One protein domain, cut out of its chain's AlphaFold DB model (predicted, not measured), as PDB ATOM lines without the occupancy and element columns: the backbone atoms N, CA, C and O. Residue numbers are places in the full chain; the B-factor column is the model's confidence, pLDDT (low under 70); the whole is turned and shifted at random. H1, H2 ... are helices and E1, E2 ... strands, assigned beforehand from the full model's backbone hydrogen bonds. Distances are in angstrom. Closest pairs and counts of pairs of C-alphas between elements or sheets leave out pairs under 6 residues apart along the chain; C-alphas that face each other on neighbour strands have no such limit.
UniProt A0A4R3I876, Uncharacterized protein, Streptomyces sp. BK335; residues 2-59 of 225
ATOM      1  N   VAL A   2     123.889 135.069 143.822       30.94
ATOM      2  CA  VAL A   2     123.241 133.817 143.419       30.94
ATOM      3  C   VAL A   2     124.151 132.675 143.871       30.94
ATOM      4  O   VAL A   2     125.179 132.430 143.253       30.94
ATOM      5  N   ILE A   3     123.810 132.003 144.974       37.12
ATOM      6  CA  ILE A   3     124.460 130.743 145.374       37.12
ATOM      7  C   ILE A   3     123.866 129.628 144.496       37.12
ATOM      8  O   ILE A   3     123.163 128.743 144.968       37.12
ATOM      9  N   ALA A   4     124.049 129.738 143.183       45.66
ATOM     10  CA  ALA A   4     123.628 128.733 142.218       45.66
ATOM     11  C   ALA A   4     124.765 128.509 141.233       45.66
ATOM     12  O   ALA A   4     124.745 129.009 140.118       45.66
ATOM     13  N   SER A   5     125.775 127.770 141.676       38.31
ATOM     14  CA  SER A   5     126.606 126.969 140.780       38.31
ATOM     15  C   SER A   5     127.587 126.160 141.615       38.31
ATOM     16  O   SER A   5     128.581 126.701 142.090       38.31
ATOM     17  N   ARG A   6     127.292 124.861 141.721       41.75
ATOM     18  CA  ARG A   6     128.167 123.773 142.187       41.75
ATOM     19  C   ARG A   6     128.420 123.678 143.694       41.75
ATOM     20  O   ARG A   6     129.336 124.253 144.260       41.75
ATOM     21  N   TRP A   7     127.574 122.839 144.272       52.66
ATOM     22  CA  TRP A   7     127.605 122.231 145.593       52.66
ATOM     23  C   TRP A   7     128.548 121.019 145.554       52.66
ATOM     24  O   TRP A   7     128.078 119.911 145.322       52.66
ATOM     25  N   ASP A   8     129.862 121.252 145.644       44.88
ATOM     26  CA  ASP A   8     130.935 120.242 145.778       44.88
ATOM     27  C   ASP A   8     130.582 118.833 145.255       44.88
ATOM     28  O   ASP A   8     130.424 117.898 146.030       44.88
ATOM     29  N   GLU A   9     130.385 118.727 143.933       53.38
ATOM     30  CA  GLU A   9     130.216 117.520 143.091       53.38
ATOM     31  C   GLU A   9     129.170 116.447 143.489       53.38
ATOM     32  O   GLU A   9     128.795 115.632 142.645       53.38
ATOM     33  N   ALA A  10     128.621 116.459 144.704       68.62
ATOM     34  CA  ALA A  10     127.906 115.333 145.299       68.62
ATOM     35  C   ALA A  10     126.425 115.613 145.612       68.62
ATOM     36  O   ALA A  10     125.639 114.668 145.722       68.62
ATOM     37  N   LEU A  11     126.020 116.882 145.739       79.75
ATOM     38  CA  LEU A  11     124.643 117.263 146.069       79.75
ATOM     39  C   LEU A  11     124.104 118.314 145.090       79.75
ATOM     40  O   LEU A  11     124.814 119.222 144.699       79.75
ATOM     41  N   GLU A  12     122.838 118.234 144.706       85.94
ATOM     42  CA  GLU A  12     122.170 119.169 143.800       85.94
ATOM     43  C   GLU A  12     120.915 119.730 144.483       85.94
ATOM     44  O   GLU A  12     120.022 118.961 144.842       85.94
ATOM     45  N   PRO A  13     120.788 121.049 144.694       87.25
ATOM     46  CA  PRO A  13     119.586 121.618 145.286       87.25
ATOM     47  C   PRO A  13     118.403 121.517 144.320       87.25
ATOM     48  O   PRO A  13     118.521 121.840 143.141       87.25
ATOM     49  N   LEU A  14     117.236 121.132 144.838       89.25
ATOM     50  CA  LEU A  14     116.002 121.033 144.044       89.25
ATOM     51  C   LEU A  14     115.080 122.242 144.202       89.25
ATOM     52  O   LEU A  14     114.115 122.391 143.458       89.25
ATOM     53  N   VAL A  15     115.356 123.090 145.187       88.00
ATOM     54  CA  VAL A  15     114.643 124.353 145.428       88.00
ATOM     55  C   VAL A  15     115.668 125.478 145.630       88.00
ATOM     56  O   VAL A  15     116.854 125.180 145.716       88.00
ATOM     57  N   PRO A  16     115.291 126.763 145.689       88.81
ATOM     58  CA  PRO A  16     116.221 127.837 146.055       88.81
ATOM     59  C   PRO A  16     116.650 127.786 147.529       88.81
ATOM     60  O   PRO A  16     115.923 127.262 148.374       88.81
ATOM     61  N   TYR A  17     117.809 128.374 147.848       87.50
ATOM     62  CA  TYR A  17     118.308 128.467 149.225       87.50
ATOM     63  C   TYR A  17     117.277 129.168 150.132       87.50
ATOM     64  O   TYR A  17     116.897 130.298 149.820       87.50
ATOM     65  N   PRO A  18     116.865 128.576 151.273       87.56
ATOM     66  CA  PRO A  18     115.831 129.140 152.150       87.56
ATOM     67  C   PRO A  18     116.238 130.424 152.898       87.56
ATOM     68  O   PRO A  18     115.470 130.928 153.711       87.56
ATOM     69  N   GLY A  19     117.446 130.955 152.676       87.62
ATOM     70  CA  GLY A  19     117.901 132.214 153.276       87.62
ATOM     71  C   GLY A  19     118.381 132.109 154.727       87.62
ATOM     72  O   GLY A  19     118.800 133.113 155.297       87.62
ATOM     73  N   SER A  20     118.364 130.914 155.328       86.62
ATOM     74  CA  SER A  20     118.844 130.660 156.693       86.62
ATOM     75  C   SER A  20     119.836 129.505 156.728       86.62
ATOM     76  O   SER A  20     119.691 128.517 156.006       86.62
ATOM     77  N   ALA A  21     120.882 129.628 157.550       82.06
ATOM     78  CA  ALA A  21     121.909 128.596 157.655       82.06
ATOM     79  C   ALA A  21     121.416 127.319 158.358       82.06
ATOM     80  O   ALA A  21     121.972 126.250 158.119       82.06
ATOM     81  N   GLU A  22     120.366 127.450 159.171       80.19
ATOM     82  CA  GLU A  22     119.757 126.387 159.982       80.19
ATOM     83  C   GLU A  22     118.525 125.763 159.307       80.19
ATOM     84  O   GLU A  22     118.052 124.707 159.722       80.19
ATOM     85  N   ALA A  23     117.979 126.409 158.271       82.69
ATOM     86  CA  ALA A  23     116.821 125.886 157.559       82.69
ATOM     87  C   ALA A  23     117.244 124.738 156.623       82.69
ATOM     88  O   ALA A  23     118.194 124.906 155.848       82.69
ATOM     89  N   PRO A  24     116.561 123.577 156.671       83.19
ATOM     90  CA  PRO A  24     116.850 122.473 155.772       83.19
ATOM     91  C   PRO A  24     116.471 122.826 154.338       83.19
ATOM     92  O   PRO A  24     115.493 123.536 154.086       83.19
ATOM     93  N   TRP A  25     117.240 122.298 153.393       87.00
ATOM     94  CA  TRP A  25     117.107 122.638 151.989       87.00
ATOM     95  C   TRP A  25     117.020 121.381 151.119       87.00
ATOM     96  O   TRP A  25     117.978 120.616 151.034       87.00
ATOM     97  N   LYS A  26     115.860 121.167 150.477       88.62
ATOM     98  CA  LYS A  26     115.608 120.017 149.595       88.62
ATOM     99  C   LYS A  26     116.678 119.897 148.511       88.62
ATOM    100  O   LYS A  26     116.891 120.825 147.725       88.62
ATOM    101  N   ALA A  27     117.297 118.726 148.449       88.56
ATOM    102  CA  ALA A  27     118.419 118.450 147.566       88.56
ATOM    103  C   ALA A  27     118.444 116.979 147.131       88.56
ATOM    104  O   ALA A  27     117.793 116.130 147.736       88.56
ATOM    105  N   ARG A  28     119.201 116.681 146.081       85.56
ATOM    106  CA  ARG A  28     119.387 115.363 145.477       85.56
ATOM    107  C   ARG A  28     120.862 114.984 145.519       85.56
ATOM    108  O   ARG A  28     121.703 115.815 145.213       85.56
ATOM    109  N   TRP A  29     121.193 113.743 145.851       82.69
ATOM    110  CA  TRP A  29     122.552 113.237 145.649       82.69
ATOM    111  C   TRP A  29     122.817 113.012 144.164       82.69
ATOM    112  O   TRP A  29     122.044 112.328 143.502       82.69
ATOM    113  N   THR A  30     123.909 113.553 143.636       78.75
ATOM    114  CA  THR A  30     124.230 113.459 142.200       78.75
ATOM    115  C   THR A  30     124.649 112.049 141.781       78.75
ATOM    116  O   THR A  30     124.446 111.667 140.635       78.75
ATOM    117  N   THR A  31     125.210 111.255 142.698       71.12
ATOM    118  CA  THR A  31     125.767 109.924 142.400       71.12
ATOM    119  C   THR A  31     124.743 108.796 142.394       71.12
ATOM    120  O   THR A  31     124.918 107.827 141.663       71.12
ATOM    121  N   CYS A  32     123.699 108.883 143.216       72.06
ATOM    122  CA  CYS A  32     122.679 107.837 143.321       72.06
ATOM    123  C   CYS A  32     121.245 108.371 143.307       72.06
ATOM    124  O   CYS A  32     120.312 107.651 143.647       72.06
ATOM    125  N   GLU A  33     121.079 109.638 142.924       81.94
ATOM    126  CA  GLU A  33     119.802 110.313 142.665       81.94
ATOM    127  C   GLU A  33     118.823 110.391 143.848       81.94
ATOM    128  O   GLU A  33     117.728 110.941 143.710       81.94
ATOM    129  N   THR A  34     119.216 109.929 145.041       78.75
ATOM    130  CA  THR A  34     118.400 110.024 146.255       78.75
ATOM    131  C   THR A  34     118.009 111.471 146.535       78.75
ATOM    132  O   THR A  34     118.869 112.333 146.737       78.75
ATOM    133  N   VAL A  35     116.703 111.717 146.627       84.19
ATOM    134  CA  VAL A  35     116.139 113.004 147.039       84.19
ATOM    135  C   VAL A  35     115.994 113.044 148.557       84.19
ATOM    136  O   VAL A  35     115.379 112.166 149.154       84.19
ATOM    137  N   LEU A  36     116.535 114.092 149.175       80.00
ATOM    138  CA  LEU A  36     116.385 114.390 150.593       80.00
ATOM    139  C   LEU A  36     115.349 115.498 150.783       80.00
ATOM    140  O   LEU A  36     115.539 116.624 150.310       80.00
ATOM    141  N   ASP A  37     114.270 115.182 151.494       83.88
ATOM    142  CA  ASP A  37     113.203 116.119 151.841       83.88
ATOM    143  C   ASP A  37     112.661 115.804 153.253       83.88
ATOM    144  O   ASP A  37     111.962 114.803 153.419       83.88
ATOM    145  N   PRO A  38     113.009 116.589 154.293       78.44
ATOM    146  CA  PRO A  38     113.867 117.774 154.258       78.44
ATOM    147  C   PRO A  38     115.343 117.427 153.984       78.44
ATOM    148  O   PRO A  38     115.868 116.441 154.497       78.44
ATOM    149  N   GLY A  39     116.023 118.253 153.184       80.81
ATOM    150  CA  GLY A  39     117.447 118.081 152.874       80.81
ATOM    151  C   GLY A  39     118.398 118.732 153.892       80.81
ATOM    152  O   GLY A  39     117.961 119.185 154.952       80.81
ATOM    153  N   PRO A  40     119.714 118.767 153.617       80.81
ATOM    154  CA  PRO A  40     120.699 119.283 154.562       80.81
ATOM    155  C   PRO A  40     120.575 120.796 154.767       80.81
ATOM    156  O   PRO A  40     120.055 121.527 153.925       80.81
ATOM    157  N   THR A  41     121.084 121.276 155.900       86.94
ATOM    158  CA  THR A  41     121.213 122.714 156.171       86.94
ATOM    159  C   THR A  41     122.533 123.252 155.610       86.94
ATOM    160  O   THR A  41     123.479 122.493 155.371       86.94
ATOM    161  N   LEU A  42     122.657 124.575 155.458       82.44
ATOM    162  CA  LEU A  42     123.938 125.182 155.074       82.44
ATOM    163  C   LEU A  42     125.025 124.936 156.132       82.44
ATOM    164  O   LEU A  42     126.200 124.838 155.784       82.44
ATOM    165  N   HIS A  43     124.645 124.811 157.409       76.25
ATOM    166  CA  HIS A  43     125.560 124.419 158.477       76.25
ATOM    167  C   HIS A  43     126.138 123.014 158.241       76.25
ATOM    168  O   HIS A  43     127.356 122.849 158.287       76.25
ATOM    169  N   ASN A  44     125.294 122.027 157.910       70.69
ATOM    170  CA  ASN A  44     125.733 120.665 157.575       70.69
ATOM    171  C   ASN A  44     126.698 120.653 156.384       70.69
ATOM    172  O   ASN A  44     127.674 119.914 156.394       70.69
ATOM    173  N   ILE A  45     126.427 121.478 155.372       74.38
ATOM    174  CA  ILE A  45     127.241 121.553 154.154       74.38
ATOM    175  C   ILE A  45     128.615 122.164 154.457       74.38
ATOM    176  O   ILE A  45     129.639 121.598 154.085       74.38
ATOM    177  N   ARG A  46     128.651 123.280 155.198       74.62
ATOM    178  CA  ARG A  46     129.901 123.948 155.604       74.62
ATOM    179  C   ARG A  46     130.746 123.120 156.571       74.62
ATOM    180  O   ARG A  46     131.960 123.276 156.590       74.62
ATOM    181  N   GLY A  47     130.116 122.263 157.370       62.81
ATOM    182  CA  GLY A  47     130.782 121.365 158.317       62.81
ATOM    183  C   GLY A  47     131.366 120.090 157.700       62.81
ATOM    184  O   GLY A  47     131.697 119.187 158.460       62.81
ATOM    185  N   ALA A  48     131.482 120.024 156.367       62.75
ATOM    186  CA  ALA A  48     131.676 118.812 155.573       62.75
ATOM    187  C   ALA A  48     130.475 117.863 155.691       62.75
ATOM    188  O   ALA A  48     130.357 117.062 156.621       62.75
ATOM    189  N   LEU A  49     129.569 117.965 154.715       65.25
ATOM    190  CA  LEU A  49     128.454 117.037 154.577       65.25
ATOM    191  C   LEU A  49     129.011 115.606 154.516       65.25
ATOM    192  O   LEU A  49     129.893 115.314 153.710       65.25
ATOM    193  N   GLY A  50     128.515 114.727 155.391       65.06
ATOM    194  CA  GLY A  50     128.890 113.313 155.377       65.06
ATOM    195  C   GLY A  50     128.527 112.631 154.053       65.06
ATOM    196  O   GLY A  50     127.935 113.225 153.159       65.06
ATOM    197  N   SER A  51     128.853 111.351 153.921       66.31
ATOM    198  CA  SER A  51     128.486 110.554 152.748       66.31
ATOM    199  C   SER A  51     126.967 110.381 152.600       66.31
ATOM    200  O   SER A  51     126.236 110.425 153.589       66.31
ATOM    201  N   CYS A  52     126.502 110.136 151.369       66.75
ATOM    202  CA  CYS A  52     125.086 109.905 151.072       66.75
ATOM    203  C   CYS A  52     124.451 108.904 152.046       66.75
ATOM    204  O   CYS A  52     124.945 107.785 152.141       66.75
ATOM    205  N   PRO A  53     123.337 109.235 152.720       61.75
ATOM    206  CA  PRO A  53     122.735 108.348 153.714       61.75
ATOM    207  C   PRO A  53     122.310 106.995 153.126       61.75
ATOM    208  O   PRO A  53     122.283 105.998 153.838       61.75
ATOM    209  N   THR A  54     122.008 106.943 151.828       62.94
ATOM    210  CA  THR A  54     121.638 105.703 151.131       62.94
ATOM    211  C   THR A  54     122.851 104.954 150.577       62.94
ATOM    212  O   THR A  54     122.851 103.728 150.546       62.94
ATOM    213  N   CYS A  55     123.874 105.681 150.121       52.94
ATOM    214  CA  CYS A  55     124.955 105.133 149.287       52.94
ATOM    215  C   CYS A  55     126.285 105.012 150.045       52.94
ATOM    216  O   CYS A  55     127.246 104.430 149.548       52.94
ATOM    217  N   ALA A  56     126.356 105.550 151.261       58.41
ATOM    218  CA  ALA A  56     127.515 105.423 152.115       58.41
ATOM    219  C   ALA A  56     127.741 103.963 152.526       58.41
ATOM    220  O   ALA A  56     126.924 103.364 153.220       58.41
ATOM    221  N   ALA A  57     128.913 103.422 152.184       49.38
ATOM    222  CA  ALA A  57     129.384 102.143 152.720       49.38
ATOM    223  C   ALA A  57     129.630 102.194 154.245       49.38
ATOM    224  O   ALA A  57     129.760 101.154 154.885       49.38
ATOM    225  N   ARG A  58     129.720 103.403 154.820       48.50
ATOM    226  CA  ARG A  58     129.848 103.682 156.255       48.50
ATOM    227  C   ARG A  58     128.830 104.742 156.661       48.50
ATOM    228  O   ARG A  58     128.865 105.851 156.146       48.50
ATOM    229  N   GLY A  59     127.953 104.409 157.596       56.50
ATOM    230  CA  GLY A  59     126.839 105.255 158.011       56.50
ATOM    231  C   GLY A  59     125.673 104.392 158.475       56.50
ATOM    232  O   GLY A  59     125.779 103.165 158.506       56.50
TER     233      GLY A  59
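This is residues 2 to 59 of the 225 residues of an uncharacterized protein of Streptomyces sp. BK335 (UniProt A0A4R3I876). Little regular structure: a loop-built domain with a tiny two-stranded hairpin, E1 and E2, and one short helix, H1, set off from E1, joined by long loops. Residues 35 to 36 pair with E2, and the two ends of the printed part lie far apart along the long axis. The printed part has 58 residues, in the order E1, E2, H1; the antiparallel sheet is E1 - E2, and the class is mixed, with only 11 residues in named elements. It is compact, radius of gyration of the C-alphas 10.8 A, yet elongated, spanning 32 by 19 by 18 A.

E1 is residues 11 to 13, 6.7 A long, from C-alpha 11 at (124.643, 117.263, 146.069). E2 is residues 27 to 29, 6.9 A. H1 is residues 42 to 46, 6.1 A, ending at C-alpha 46 at (129.901, 123.948, 155.604).

E1 and E2 form an antiparallel hairpin at 155 degrees; N 12 and O 28 are 2.7 A apart, within hydrogen-bond range. Residues 27 to 28 of E2 pair antiparallel with residues 35 to 36. E1 and H1 are apart. In H1 every O i to N i+4 pair is within hydrogen-bond range.

The C-alphas of Val 2 and Ala 57, the two farthest apart, are 33.6 A apart. The printed part has no cut. The links E1 to E2 and E2 to H1 are long. Residues 2 to 10 and 47 to 59 have pLDDT under 70.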